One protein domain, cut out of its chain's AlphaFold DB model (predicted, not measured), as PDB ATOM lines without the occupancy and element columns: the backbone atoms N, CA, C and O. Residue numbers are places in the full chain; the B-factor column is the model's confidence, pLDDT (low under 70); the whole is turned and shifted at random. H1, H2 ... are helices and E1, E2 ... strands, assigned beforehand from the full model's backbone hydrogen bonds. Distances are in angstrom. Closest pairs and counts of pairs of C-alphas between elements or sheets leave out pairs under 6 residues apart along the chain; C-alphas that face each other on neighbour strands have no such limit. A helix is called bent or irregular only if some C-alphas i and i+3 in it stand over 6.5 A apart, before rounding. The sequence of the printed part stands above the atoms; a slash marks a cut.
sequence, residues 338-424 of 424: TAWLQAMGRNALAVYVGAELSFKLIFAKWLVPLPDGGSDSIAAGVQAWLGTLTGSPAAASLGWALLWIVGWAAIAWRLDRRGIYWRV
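AT A GLANCE: This is residues 338 to 424 of the 424 residues of the protein "DUF1624 domain-containing protein" of Botrimarina hoheduenensis (UniProt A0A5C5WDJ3). Three helices make a loose triangle: the long H4 and the shorter H2 are two sides that meet at one corner, where residues 351 to 355 of H2 touch residues 408 to 412 of H4, and H3 makes the third side, joining the last residues of H2 to the first part of H4. H1 crosses the last part of H4 at one end of the domain, and the small hairpin E1 E2 sits at the other end, by the corner where H2 meets H3. The printed part has 87 residues, with four named helices and two strands in the order H1 H2 E1 E2 H3 H4; the two-stranded sheet E1 - E2 is antiparallel, and the class is mostly helix. The whole is loose, with a radius of gyration of the C-alphas of 15.2 A, and elongated, with spans of 45 by 26 by 16 A.

HOW THE PARTS SIT: Strands E1, residues 367 to 369, and E2, residues 375 to 377, form an antiparallel hairpin at 137 degrees, with N 368 and O 376 at 2.8 A and N 376 and O 368 at 3.1 A, both within hydrogen-bond range. Near E1 is H3, residues 378 to 390, where the closest C-alphas, those of Val 368 and Ile 378, are 5.6 A apart. H2, residues 348 to 363, and H3 only just touch, and only at their ends, with 3 pairs of C-alphas within 8 A; the closest are those of Phe 363 and Ile 378, 4.9 A apart. Their lines are about perpendicular, at 89 degrees. The hub is H4, residues 393 to 417. With its residues 393 to 400 alone it touches H3, at a steep tilt of 58 degrees, opposite ways; the closest C-alphas are those of Leu 386 and Ala 396, at 4.8 A. Its residues 408 to 412 alone touch residues 351 to 355 of H2, at a steep tilt of 52 degrees, opposite ways, with the C-alphas of Val 351 and Trp 408 closest at 6.3 A. H1, residues 339 to 346, touches H4 residues 409 to 416 alone and is about perpendicular to it at 75 degrees; the C-alphas of Met 344 and Ala 412 are closest, at 5.2 A. H1 and H2 are close but not clearly touching, and H1 and H3 are apart. In H1, H2, H3 and H4 every O i to N i+4 pair is within hydrogen-bond range.

IN THESE COORDINATES: E1 measures 7.0 A from first to last C-alpha and starts at (-23.346, -28.989, -35.732); E2 measures 7.2 A. H4 is the longest helix at 35.9 A and ends with C-alpha 417 at (-54.467, -22.262, -25.118). H2 measures 20.4 A and is irregular, but only just: C-alphas 360 and 363 are 6.53 A apart. H3 measures 17.9 A, and H1 10.5 A from C-alpha 339 at (-53.540, -29.979, -17.490).

THE WHOLE: The two C-alphas farthest apart, those of Asp 372 and Arg 423, are 45.1 A apart. The printed part has no cut, and the links between named elements are tight. The mean pLDDT of the printed part is 94.0; residue 424, the chain's last, is under 70.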
ATOM      1  N   THR A 338     -52.725 -32.078 -13.911       94.50
ATOM      2  CA  THR A 338     -52.755 -32.913 -15.132       94.50
ATOM      3  C   THR A 338     -52.971 -32.124 -16.427       94.50
ATOM      4  O   THR A 338     -52.929 -32.687 -17.520       94.50
ATOM      5  N   ALA A 339     -53.177 -30.809 -16.343       93.88
ATOM      6  CA  ALA A 339     -53.540 -29.979 -17.490       93.88
ATOM      7  C   ALA A 339     -52.489 -29.996 -18.618       93.88
ATOM      8  O   ALA A 339     -52.860 -29.971 -19.791       93.88
ATOM      9  N   TRP A 340     -51.193 -30.057 -18.294       94.44
ATOM     10  CA  TRP A 340     -50.126 -30.103 -19.303       94.44
ATOM     11  C   TRP A 340     -50.123 -31.435 -20.065       94.44
ATOM     12  O   TRP A 340     -50.010 -31.440 -21.291       94.44
ATOM     13  N   LEU A 341     -50.370 -32.551 -19.368       96.50
ATOM     14  CA  LEU A 341     -50.571 -33.861 -19.991       96.50
ATOM     15  C   LEU A 341     -51.812 -33.848 -20.879       96.50
ATOM     16  O   LEU A 341     -51.762 -34.312 -22.014       96.50
ATOM     17  N   GLN A 342     -52.915 -33.260 -20.417       95.25
ATOM     18  CA  GLN A 342     -54.106 -33.127 -21.251       95.25
ATOM     19  C   GLN A 342     -53.812 -32.310 -22.518       95.25
ATOM     20  O   GLN A 342     -54.187 -32.738 -23.606       95.25
ATOM     21  N   ALA A 343     -53.093 -31.187 -22.416       94.88
ATOM     22  CA  ALA A 343     -52.702 -30.383 -23.577       94.88
ATOM     23  C   ALA A 343     -51.853 -31.187 -24.580       94.88
ATOM     24  O   ALA A 343     -52.133 -31.164 -25.783       94.88
ATOM     25  N   MET A 344     -50.878 -31.962 -24.090       95.38
ATOM     26  CA  MET A 344     -50.105 -32.899 -24.915       95.38
ATOM     27  C   MET A 344     -51.000 -33.959 -25.558       95.38
ATOM     28  O   MET A 344     -50.902 -34.192 -26.757       95.38
ATOM     29  N   GLY A 345     -51.927 -34.558 -24.813       94.81
ATOM     30  CA  GLY A 345     -52.846 -35.572 -25.329       94.81
ATOM     31  C   GLY A 345     -53.791 -35.050 -26.412       94.81
ATOM     32  O   GLY A 345     -54.031 -35.713 -27.426       94.81
ATOM     33  N   ARG A 346     -54.307 -33.827 -26.273       92.62
ATOM     34  CA  ARG A 346     -55.169 -33.223 -27.304       92.62
ATOM     35  C   ARG A 346     -54.415 -32.911 -28.598       92.62
ATOM     36  O   ARG A 346     -55.049 -32.877 -29.650       92.62
ATOM     37  N   ASN A 347     -53.095 -32.738 -28.517       93.62
ATOM     38  CA  ASN A 347     -52.188 -32.466 -29.633       93.62
ATOM     39  C   ASN A 347     -51.178 -33.600 -29.881       93.62
ATOM     40  O   ASN A 347     -50.123 -33.371 -30.466       93.62
ATOM     41  N   ALA A 348     -51.498 -34.830 -29.474       93.81
ATOM     42  CA  ALA A 348     -50.536 -35.929 -29.395       93.81
ATOM     43  C   ALA A 348     -49.804 -36.218 -30.713       93.81
ATOM     44  O   ALA A 348     -48.585 -36.354 -30.731       93.81
ATOM     45  N   LEU A 349     -50.542 -36.249 -31.827       91.62
ATOM     46  CA  LEU A 349     -49.949 -36.466 -33.145       91.62
ATOM     47  C   LEU A 349     -49.029 -35.305 -33.554       91.62
ATOM     48  O   LEU A 349     -47.995 -35.546 -34.166       91.62
ATOM     49  N   ALA A 350     -49.368 -34.065 -33.182       94.06
ATOM     50  CA  ALA A 350     -48.577 -32.874 -33.519       94.06
ATOM     51  C   ALA A 350     -47.268 -32.857 -32.751       94.06
ATOM     52  O   ALA A 350     -46.220 -32.582 -33.327       94.06
ATOM     53  N   VAL A 351     -47.339 -33.210 -31.468       96.06
ATOM     54  CA  VAL A 351     -46.163 -33.369 -30.623       96.06
ATOM     55  C   VAL A 351     -45.260 -34.470 -31.169       96.06
ATOM     56  O   VAL A 351     -44.076 -34.225 -31.350       96.06
ATOM     57  N   TYR A 352     -45.806 -35.644 -31.493       94.94
ATOM     58  CA  TYR A 352     -45.003 -36.747 -32.021       94.94
ATOM     59  C   TYR A 352     -44.335 -36.402 -33.360       94.94
ATOM     60  O   TYR A 352     -43.114 -36.479 -33.472       94.94
ATOM     61  N   VAL A 353     -45.111 -35.991 -34.370       95.38
ATOM     62  CA  VAL A 353     -44.561 -35.698 -35.705       95.38
ATOM     63  C   VAL A 353     -43.597 -34.520 -35.643       95.38
ATOM     64  O   VAL A 353     -42.539 -34.565 -36.262       95.38
ATOM     65  N   GLY A 354     -43.943 -33.474 -34.890       96.12
ATOM     66  CA  GLY A 354     -43.081 -32.317 -34.706       96.12
ATOM     67  C   GLY A 354     -41.758 -32.691 -34.040       96.12
ATOM     68  O   GLY A 354     -40.700 -32.303 -34.539       96.12
ATOM     69  N   ALA A 355     -41.803 -33.484 -32.964       96.50
ATOM     70  CA  ALA A 355     -40.609 -33.953 -32.270       96.50
ATOM     71  C   ALA A 355     -39.722 -34.774 -33.205       96.50
ATOM     72  O   ALA A 355     -38.561 -34.427 -33.402       96.50
ATOM     73  N   GLU A 356     -40.281 -35.783 -33.866       95.19
ATOM     74  CA  GLU A 356     -39.541 -36.654 -34.780       95.19
ATOM     75  C   GLU A 356     -38.934 -35.896 -35.969       95.19
ATOM     76  O   GLU A 356     -37.767 -36.110 -36.303       95.19
ATOM     77  N   LEU A 357     -39.685 -34.986 -36.604       95.12
ATOM     78  CA  LEU A 357     -39.164 -34.172 -37.708       95.12
ATOM     79  C   LEU A 357     -38.053 -33.238 -37.242       95.12
ATOM     80  O   LEU A 357     -37.005 -33.175 -37.881       95.12
ATOM     81  N   SER A 358     -38.268 -32.520 -36.137       95.88
ATOM     82  CA  SER A 358     -37.256 -31.602 -35.610       95.88
ATOM     83  C   SER A 358     -35.980 -32.350 -35.231       95.88
ATOM     84  O   SER A 358     -34.887 -31.886 -35.551       95.88
ATOM     85  N   PHE A 359     -36.095 -33.545 -34.644       95.12
ATOM     86  CA  PHE A 359     -34.936 -34.358 -34.315       95.12
ATOM     87  C   PHE A 359     -34.171 -34.776 -35.575       95.12
ATOM     88  O   PHE A 359     -32.983 -34.486 -35.699       95.12
ATOM     89  N   LYS A 360     -34.860 -35.375 -36.553       92.81
ATOM     90  CA  LYS A 360     -34.241 -35.917 -37.775       92.81
ATOM     91  C   LYS A 360     -33.640 -34.855 -38.693       92.81
ATOM     92  O   LYS A 360     -32.640 -35.132 -39.351       92.81
ATOM     93  N   LEU A 361     -34.246 -33.667 -38.755       92.31
ATOM     94  CA  LEU A 361     -33.854 -32.610 -39.692       92.31
ATOM     95  C   LEU A 361     -32.947 -31.543 -39.072       92.31
ATOM     96  O   LEU A 361     -32.191 -30.900 -39.796       92.31
ATOM     97  N   ILE A 362     -33.028 -31.336 -37.754       93.88
ATOM     98  CA  ILE A 362     -32.316 -30.257 -37.063       93.88
ATOM     99  C   ILE A 362     -31.356 -30.850 -36.036       93.88
ATOM    100  O   ILE A 362     -30.141 -30.783 -36.219       93.88
ATOM    101  N   PHE A 363     -31.879 -31.477 -34.979       94.94
ATOM    102  CA  PHE A 363     -31.058 -31.815 -33.813       94.94
ATOM    103  C   PHE A 363     -30.029 -32.914 -34.068       94.94
ATOM    104  O   PHE A 363     -28.965 -32.880 -33.465       94.94
ATOM    105  N   ALA A 364     -30.309 -33.843 -34.980       92.44
ATOM    106  CA  ALA A 364     -29.387 -34.906 -35.370       92.44
ATOM    107  C   ALA A 364     -28.435 -34.506 -36.514       92.44
ATOM    108  O   ALA A 364     -27.688 -35.353 -37.000       92.44
ATOM    109  N   LYS A 365     -28.500 -33.261 -37.015       89.94
ATOM    110  CA  LYS A 365     -27.814 -32.855 -38.258       89.94
ATOM    111  C   LYS A 365     -26.985 -31.584 -38.127       89.94
ATOM    112  O   LYS A 365     -25.916 -31.499 -38.717       89.94
ATOM    113  N   TRP A 366     -27.481 -30.589 -37.401       93.31
ATOM    114  CA  TRP A 366     -26.824 -29.290 -37.291       93.31
ATOM    115  C   TRP A 366     -25.713 -29.363 -36.255       93.31
ATOM    116  O   TRP A 366     -25.944 -29.887 -35.173       93.31
ATOM    117  N   LEU A 367     -24.526 -28.855 -36.584       95.94
ATOM    118  CA  LEU A 367     -23.346 -28.989 -35.732       95.94
ATOM    119  C   LEU A 367     -23.233 -27.843 -34.719       95.94
ATOM    120  O   LEU A 367     -23.524 -26.690 -35.035       95.94
ATOM    121  N   VAL A 368     -22.773 -28.172 -33.515       96.50
ATOM    122  CA  VAL A 368     -22.465 -27.248 -32.417       96.50
ATOM    123  C   VAL A 368     -21.111 -27.607 -31.798       96.50
ATOM    124  O   VAL A 368     -20.700 -28.768 -31.880       96.50
ATOM    125  N   PRO A 369     -20.408 -26.646 -31.175       96.81
ATOM    126  CA  PRO A 369     -19.153 -26.929 -30.490       96.81
ATOM    127  C   PRO A 369     -19.369 -27.833 -29.271       96.81
ATOM    128  O   PRO A 369     -20.322 -27.659 -28.501       96.81
ATOM    129  N   LEU A 370     -18.454 -28.778 -29.090       96.50
ATOM    130  CA  LEU A 370     -18.380 -29.686 -27.953       96.50
ATOM    131  C   LEU A 370     -17.452 -29.134 -26.849       96.50
ATOM    132  O   LEU A 370     -16.605 -28.282 -27.128       96.50
ATOM    133  N   PRO A 371     -17.566 -29.630 -25.600       95.31
ATOM    134  CA  PRO A 371     -16.685 -29.235 -24.494       95.31
ATOM    135  C   PRO A 371     -15.195 -29.540 -24.718       95.31
ATOM    136  O   PRO A 371     -14.342 -28.878 -24.137       95.31
ATOM    137  N   ASP A 372     -14.877 -30.536 -25.547       93.69
ATOM    138  CA  ASP A 372     -13.512 -30.961 -25.885       93.69
ATOM    139  C   ASP A 372     -12.886 -30.155 -27.040       93.69
ATOM    140  O   ASP A 372     -11.766 -30.437 -27.464       93.69
ATOM    141  N   GLY A 373     -13.597 -29.143 -27.550       92.94
ATOM    142  CA  GLY A 373     -13.177 -28.327 -28.689       92.94
ATOM    143  C   GLY A 373     -13.557 -28.905 -30.057       92.94
ATOM    144  O   GLY A 373     -13.309 -28.247 -31.069       92.94
ATOM    145  N   GLY A 374     -14.173 -30.092 -30.111       95.75
ATOM    146  CA  GLY A 374     -14.731 -30.676 -31.332       95.75
ATOM    147  C   GLY A 374     -16.086 -30.080 -31.730       95.75
ATOM    148  O   GLY A 374     -16.556 -29.087 -31.169       95.75
ATOM    149  N   SER A 375     -16.755 -30.708 -32.699       96.38
ATOM    150  CA  SER A 375     -18.133 -30.370 -33.082       96.38
ATOM    151  C   SER A 375     -18.937 -31.616 -33.430       96.38
ATOM    152  O   SER A 375     -18.432 -32.483 -34.141       96.38
ATOM    153  N   ASP A 376     -20.198 -31.663 -33.012       95.69
ATOM    154  CA  ASP A 376     -21.150 -32.731 -33.342       95.69
ATOM    155  C   ASP A 376     -22.570 -32.142 -33.409       95.69
ATOM    156  O   ASP A 376     -22.771 -30.949 -33.190       95.69
ATOM    157  N   SER A 377     -23.563 -32.958 -33.746       95.50
ATOM    158  CA  SER A 377     -24.977 -32.609 -33.805       95.50
ATOM    159  C   SER A 377     -25.467 -31.886 -32.541       95.50
ATOM    160  O   SER A 377     -24.982 -32.154 -31.443       95.50
ATOM    161  N   ILE A 378     -26.473 -31.005 -32.656       95.69
ATOM    162  CA  ILE A 378     -27.067 -30.298 -31.501       95.69
ATOM    163  C   ILE A 378     -27.445 -31.288 -30.397       95.69
ATOM    164  O   ILE A 378     -27.197 -31.005 -29.228       95.69
ATOM    165  N   ALA A 379     -28.025 -32.439 -30.755       93.50
ATOM    166  CA  ALA A 379     -28.332 -33.492 -29.798       93.50
ATOM    167  C   ALA A 379     -27.060 -33.908 -29.045       93.50
ATOM    168  O   ALA A 379     -26.975 -33.657 -27.848       93.50
ATOM    169  N   ALA A 380     -26.049 -34.442 -29.734       93.31
ATOM    170  CA  ALA A 380     -24.797 -34.881 -29.112       93.31
ATOM    171  C   ALA A 380     -24.106 -33.768 -28.300       93.31
ATOM    172  O   ALA A 380     -23.639 -34.008 -27.188       93.31
ATOM    173  N   GLY A 381     -24.118 -32.530 -28.797       95.06
ATOM    174  CA  GLY A 381     -23.561 -31.379 -28.098       95.06
ATOM    175  C   GLY A 381     -24.273 -31.064 -26.789       95.06
ATOM    176  O   GLY A 381     -23.616 -30.939 -25.758       95.06
ATOM    177  N   VAL A 382     -25.609 -30.992 -26.783       93.75
ATOM    178  CA  VAL A 382     -26.371 -30.772 -25.541       93.75
ATOM    179  C   VAL A 382     -26.090 -31.891 -24.538       93.75
ATOM    180  O   VAL A 382     -25.884 -31.618 -23.357       93.75
ATOM    181  N   GLN A 383     -26.015 -33.137 -25.002       93.31
ATOM    182  CA  GLN A 383     -25.680 -34.285 -24.161       93.31
ATOM    183  C   GLN A 383     -24.276 -34.169 -23.546       93.31
ATOM    184  O   GLN A 383     -24.119 -34.373 -22.341       93.31
ATOM    185  N   ALA A 384     -23.269 -33.787 -24.336       94.25
ATOM    186  CA  ALA A 384     -21.890 -33.615 -23.882       94.25
ATOM    187  C   ALA A 384     -21.741 -32.457 -22.880       94.25
ATOM    188  O   ALA A 384     -21.095 -32.606 -21.837       94.25
ATOM    189  N   TRP A 385     -22.385 -31.318 -23.151       95.69
ATOM    190  CA  TRP A 385     -22.405 -30.177 -22.233       95.69
ATOM    191  C   TRP A 385     -23.106 -30.523 -20.918       95.69
ATOM    192  O   TRP A 385     -22.569 -30.234 -19.851       95.69
ATOM    193  N   LEU A 386     -24.252 -31.211 -20.963       95.44
ATOM    194  CA  LEU A 386     -24.912 -31.701 -19.751       95.44
ATOM    195  C   LEU A 386     -24.036 -32.699 -18.985       95.44
ATOM    196  O   LEU A 386     -23.976 -32.635 -17.759       95.44
ATOM    197  N   GLY A 387     -23.325 -33.589 -19.682       94.75
ATOM    198  CA  GLY A 387     -22.355 -34.503 -19.075       94.75
ATOM    199  C   GLY A 387     -21.256 -33.760 -18.319       94.75
ATOM    200  O   GLY A 387     -20.976 -34.086 -17.170       94.75
ATOM    201  N   THR A 388     -20.711 -32.705 -18.925       95.38
ATOM    202  CA  THR A 388     -19.673 -31.857 -18.318       95.38
ATOM    203  C   THR A 388     -20.200 -31.091 -17.103       95.38
ATOM    204  O   THR A 388     -19.536 -31.037 -16.074       95.38
ATOM    205  N   LEU A 389     -21.410 -30.531 -17.194       95.75
ATOM    206  CA  LEU A 389     -22.020 -29.748 -16.116       95.75
ATOM    207  C   LEU A 389     -22.450 -30.601 -14.918       95.75
ATOM    208  O   LEU A 389     -22.385 -30.147 -13.781       95.75
ATOM    209  N   THR A 390     -22.939 -31.816 -15.171       95.25
ATOM    210  CA  THR A 390     -23.501 -32.683 -14.124       95.25
ATOM    211  C   THR A 390     -22.499 -33.686 -13.565       95.25
ATOM    212  O   THR A 390     -22.735 -34.233 -12.490       95.25
ATOM    213  N   GLY A 391     -21.422 -33.990 -14.298       94.69
ATOM    214  CA  GLY A 391     -20.478 -35.059 -13.961       94.69
ATOM    215  C   GLY A 391     -21.097 -36.465 -13.956       94.69
ATOM    216  O   GLY A 391     -20.460 -37.409 -13.497       94.69
ATOM    217  N   SER A 392     -22.336 -36.625 -14.436       94.38
ATOM    218  CA  SER A 392     -23.087 -37.880 -14.375       94.38
ATOM    219  C   SER A 392     -23.729 -38.202 -15.726       94.38
ATOM    220  O   SER A 392     -24.629 -37.482 -16.169       94.38
ATOM    221  N   PRO A 393     -23.347 -39.318 -16.374       91.56
ATOM    222  CA  PRO A 393     -23.977 -39.753 -17.619       91.56
ATOM    223  C   PRO A 393     -25.488 -39.990 -17.483       91.56
ATOM    224  O   PRO A 393     -26.240 -39.706 -18.414       91.56
ATOM    225  N   ALA A 394     -25.947 -40.459 -16.317       93.69
ATOM    226  CA  ALA A 394     -27.371 -40.643 -16.034       93.69
ATOM    227  C   ALA A 394     -28.114 -39.299 -15.980       93.69
ATOM    228  O   ALA A 394     -29.177 -39.151 -16.585       93.69
ATOM    229  N   ALA A 395     -27.540 -38.306 -15.288       94.75
ATOM    230  CA  ALA A 395     -28.126 -36.972 -15.185       94.75
ATOM    231  C   ALA A 395     -28.134 -36.248 -16.536       94.75
ATOM    232  O   ALA A 395     -29.118 -35.587 -16.859       94.75
ATOM    233  N   ALA A 396     -27.090 -36.416 -17.351       94.56
ATOM    234  CA  ALA A 396     -27.065 -35.898 -18.712       94.56
ATOM    235  C   ALA A 396     -28.172 -36.522 -19.574       94.56
ATOM    236  O   ALA A 396     -28.942 -35.789 -20.199       94.56
ATOM    237  N   SER A 397     -28.297 -37.856 -19.529       93.94
ATOM    238  CA  SER A 397     -29.311 -38.623 -20.264       93.94
ATOM    239  C   SER A 397     -30.735 -38.182 -19.951       93.94
ATOM    240  O   SER A 397     -31.498 -37.781 -20.835       93.94
ATOM    241  N   LEU A 398     -31.073 -38.156 -18.662       94.94
ATOM    242  CA  LEU A 398     -32.383 -37.702 -18.209       94.94
ATOM    243  C   LEU A 398     -32.579 -36.202 -18.436       94.94
ATOM    244  O   LEU A 398     -33.674 -35.789 -18.800       94.94
ATOM    245  N   GLY A 399     -31.538 -35.387 -18.264       95.00
ATOM    246  CA  GLY A 399     -31.594 -33.940 -18.463       95.00
ATOM    247  C   GLY A 399     -32.002 -33.570 -19.887       95.00
ATOM    248  O   GLY A 399     -32.925 -32.780 -20.075       95.00
ATOM    249  N   TRP A 400     -31.388 -34.190 -20.893       94.44
ATOM    250  CA  TRP A 400     -31.772 -34.001 -22.294       94.44
ATOM    251  C   TRP A 400     -33.212 -34.442 -22.562       94.44
ATOM    252  O   TRP A 400     -33.988 -33.686 -23.149       94.44
ATOM    253  N   ALA A 401     -33.597 -35.631 -22.093       95.50
ATOM    254  CA  ALA A 401     -34.950 -36.133 -22.295       95.50
ATOM    255  C   ALA A 401     -36.003 -35.228 -21.625       95.50
ATOM    256  O   ALA A 401     -37.047 -34.943 -22.213       95.50
ATOM    257  N   LEU A 402     -35.713 -34.702 -20.431       95.88
ATOM    258  CA  LEU A 402     -36.571 -33.744 -19.731       95.88
ATOM    259  C   LEU A 402     -36.666 -32.407 -20.470       95.88
ATOM    260  O   LEU A 402     -37.772 -31.896 -20.628       95.88
ATOM    261  N   LEU A 403     -35.551 -31.858 -20.965       95.88
ATOM    262  CA  LEU A 403     -35.566 -30.647 -21.796       95.88
ATOM    263  C   LEU A 403     -36.434 -30.847 -23.042       95.88
ATOM    264  O   LEU A 403     -37.239 -29.977 -23.386       95.88
ATOM    265  N   TRP A 404     -36.327 -32.018 -23.672       96.44
ATOM    266  CA  TRP A 404     -37.127 -32.384 -24.835       96.44
ATOM    267  C   TRP A 404     -38.627 -32.444 -24.511       96.44
ATOM    268  O   TRP A 404     -39.443 -31.839 -25.210       96.44
ATOM    269  N   ILE A 405     -38.998 -33.107 -23.410       97.44
ATOM    270  CA  ILE A 405     -40.388 -33.202 -22.941       97.44
ATOM    271  C   ILE A 405     -40.937 -31.822 -22.579       97.44
ATOM    272  O   ILE A 405     -42.037 -31.484 -23.008       97.44
ATOM    273  N   VAL A 406     -40.192 -31.011 -21.825       97.31
ATOM    274  CA  VAL A 406     -40.623 -29.669 -21.403       97.31
ATOM    275  C   VAL A 406     -40.821 -28.757 -22.613       97.31
ATOM    276  O   VAL A 406     -41.843 -28.074 -22.696       97.31
ATOM    277  N   GLY A 407     -39.899 -28.781 -23.580       97.06
ATOM    278  CA  GLY A 407     -40.019 -28.006 -24.816       97.06
ATOM    279  C   GLY A 407     -41.294 -28.352 -25.588       97.06
ATOM    280  O   GLY A 407     -42.093 -27.471 -25.920       97.06
ATOM    281  N   TRP A 408     -41.547 -29.644 -25.803       97.31
ATOM    282  CA  TRP A 408     -42.745 -30.104 -26.506       97.31
ATOM    283  C   TRP A 408     -44.039 -29.940 -25.699       97.31
ATOM    284  O   TRP A 408     -45.085 -29.635 -26.281       97.31
ATOM    285  N   ALA A 409     -43.986 -30.051 -24.371       97.19
ATOM    286  CA  ALA A 409     -45.107 -29.751 -23.485       97.19
ATOM    287  C   ALA A 409     -45.483 -28.263 -23.542       97.19
ATOM    288  O   ALA A 409     -46.668 -27.938 -23.623       97.19
ATOM    289  N   ALA A 410     -44.501 -27.354 -23.582       97.44
ATOM    290  CA  ALA A 410     -44.736 -25.919 -23.726       97.44
ATOM    291  C   ALA A 410     -45.376 -25.572 -25.083       97.44
ATOM    292  O   ALA A 410     -46.318 -24.775 -25.147       97.44
ATOM    293  N   ILE A 411     -44.921 -26.211 -26.168       96.75
ATOM    294  CA  ILE A 411     -45.538 -26.075 -27.496       96.75
ATOM    295  C   ILE A 411     -46.987 -26.576 -27.462       96.75
ATOM    296  O   ILE A 411     -47.895 -25.850 -27.871       96.75
ATOM    297  N   ALA A 412     -47.226 -27.778 -26.930       96.44
ATOM    298  CA  ALA A 412     -48.566 -28.352 -26.827       96.44
ATOM    299  C   ALA A 412     -49.508 -27.479 -25.986       96.44
ATOM    300  O   ALA A 412     -50.651 -27.246 -26.379       96.44
ATOM    301  N   TRP A 413     -49.013 -26.941 -24.870       95.19
ATOM    302  CA  TRP A 413     -49.739 -26.002 -24.019       95.19
ATOM    303  C   TRP A 413     -50.131 -24.730 -24.771       95.19
ATOM    304  O   TRP A 413     -51.273 -24.276 -24.688       95.19
ATOM    305  N   ARG A 414     -49.208 -24.161 -25.556       96.44
ATOM    306  CA  ARG A 414     -49.480 -22.975 -26.379       96.44
ATOM    307  C   ARG A 414     -50.525 -23.250 -27.460       96.44
ATOM    308  O   ARG A 414     -51.373 -22.390 -27.703       96.44
ATOM    309  N   LEU A 415     -50.471 -24.416 -28.107       95.06
ATOM    310  CA  LEU A 415     -51.477 -24.839 -29.088       95.06
ATOM    311  C   LEU A 415     -52.858 -24.979 -28.435       95.06
ATOM    312  O   LEU A 415     -53.832 -24.419 -28.937       95.06
ATOM    313  N   ASP A 416     -52.921 -25.640 -27.278       93.00
ATOM    314  CA  ASP A 416     -54.148 -25.861 -26.507       93.00
ATOM    315  C   ASP A 416     -54.799 -24.541 -26.065       93.00
ATOM    316  O   ASP A 416     -55.982 -24.311 -26.327       93.00
ATOM    317  N   ARG A 417     -54.009 -23.609 -25.510       93.06
ATOM    318  CA  ARG A 417     -54.467 -22.262 -25.118       93.06
ATOM    319  C   ARG A 417     -55.007 -21.436 -26.284       93.06
ATOM    320  O   ARG A 417     -55.839 -20.560 -26.068       93.06
ATOM    321  N   ARG A 418     -54.543 -21.704 -27.506       94.00
ATOM    322  CA  ARG A 418     -55.020 -21.060 -28.738       94.00
ATOM    323  C   ARG A 418     -56.172 -21.813 -29.407       94.00
ATOM    324  O   ARG A 418     -56.630 -21.391 -30.463       94.00
ATOM    325  N   GLY A 419     -56.625 -22.930 -28.836       91.62
ATOM    326  CA  GLY A 419     -57.659 -23.774 -29.433       91.62
ATOM    327  C   GLY A 419     -57.229 -24.445 -30.743       91.62
ATOM    328  O   GLY A 419     -58.085 -24.870 -31.521       91.62
ATOM    329  N   ILE A 420     -55.920 -24.536 -31.000       90.94
ATOM    330  CA  ILE A 420     -55.363 -25.169 -32.195       90.94
ATOM    331  C   ILE A 420     -55.195 -26.653 -31.888       90.94
ATOM    332  O   ILE A 420     -54.404 -27.034 -31.028       90.94
ATOM    333  N   TYR A 421     -55.949 -27.485 -32.603       88.31
ATOM    334  CA  TYR A 421     -55.892 -28.938 -32.472       88.31
ATOM    335  C   TYR A 421     -55.647 -29.556 -33.830       88.31
ATOM    336  O   TYR A 421     -56.453 -29.379 -34.749       88.31
ATOM    337  N   TRP A 422     -54.566 -30.320 -33.948       81.25
ATOM    338  CA  TRP A 422     -54.280 -30.991 -35.202       81.25
ATOM    339  C   TRP A 422     -55.222 -32.173 -35.415       81.25
ATOM    340  O   TRP A 422     -55.073 -33.244 -34.827       81.25
ATOM    341  N   ARG A 423     -56.247 -31.947 -36.238       71.19
ATOM    342  CA  ARG A 423     -57.219 -32.966 -36.631       71.19
ATOM    343  C   ARG A 423     -56.786 -33.549 -37.960       71.19
ATOM    344  O   ARG A 423     -57.031 -32.961 -39.013       71.19
ATOM    345  N   VAL A 424     -56.123 -34.690 -37.879       65.50
ATOM    346  CA  VAL A 424     -55.776 -35.490 -39.048       65.50
ATOM    347  C   VAL A 424     -56.989 -36.302 -39.456       65.50
ATOM    348  O   VAL A 424     -57.592 -36.940 -38.566       65.50
TER     349      VAL A 424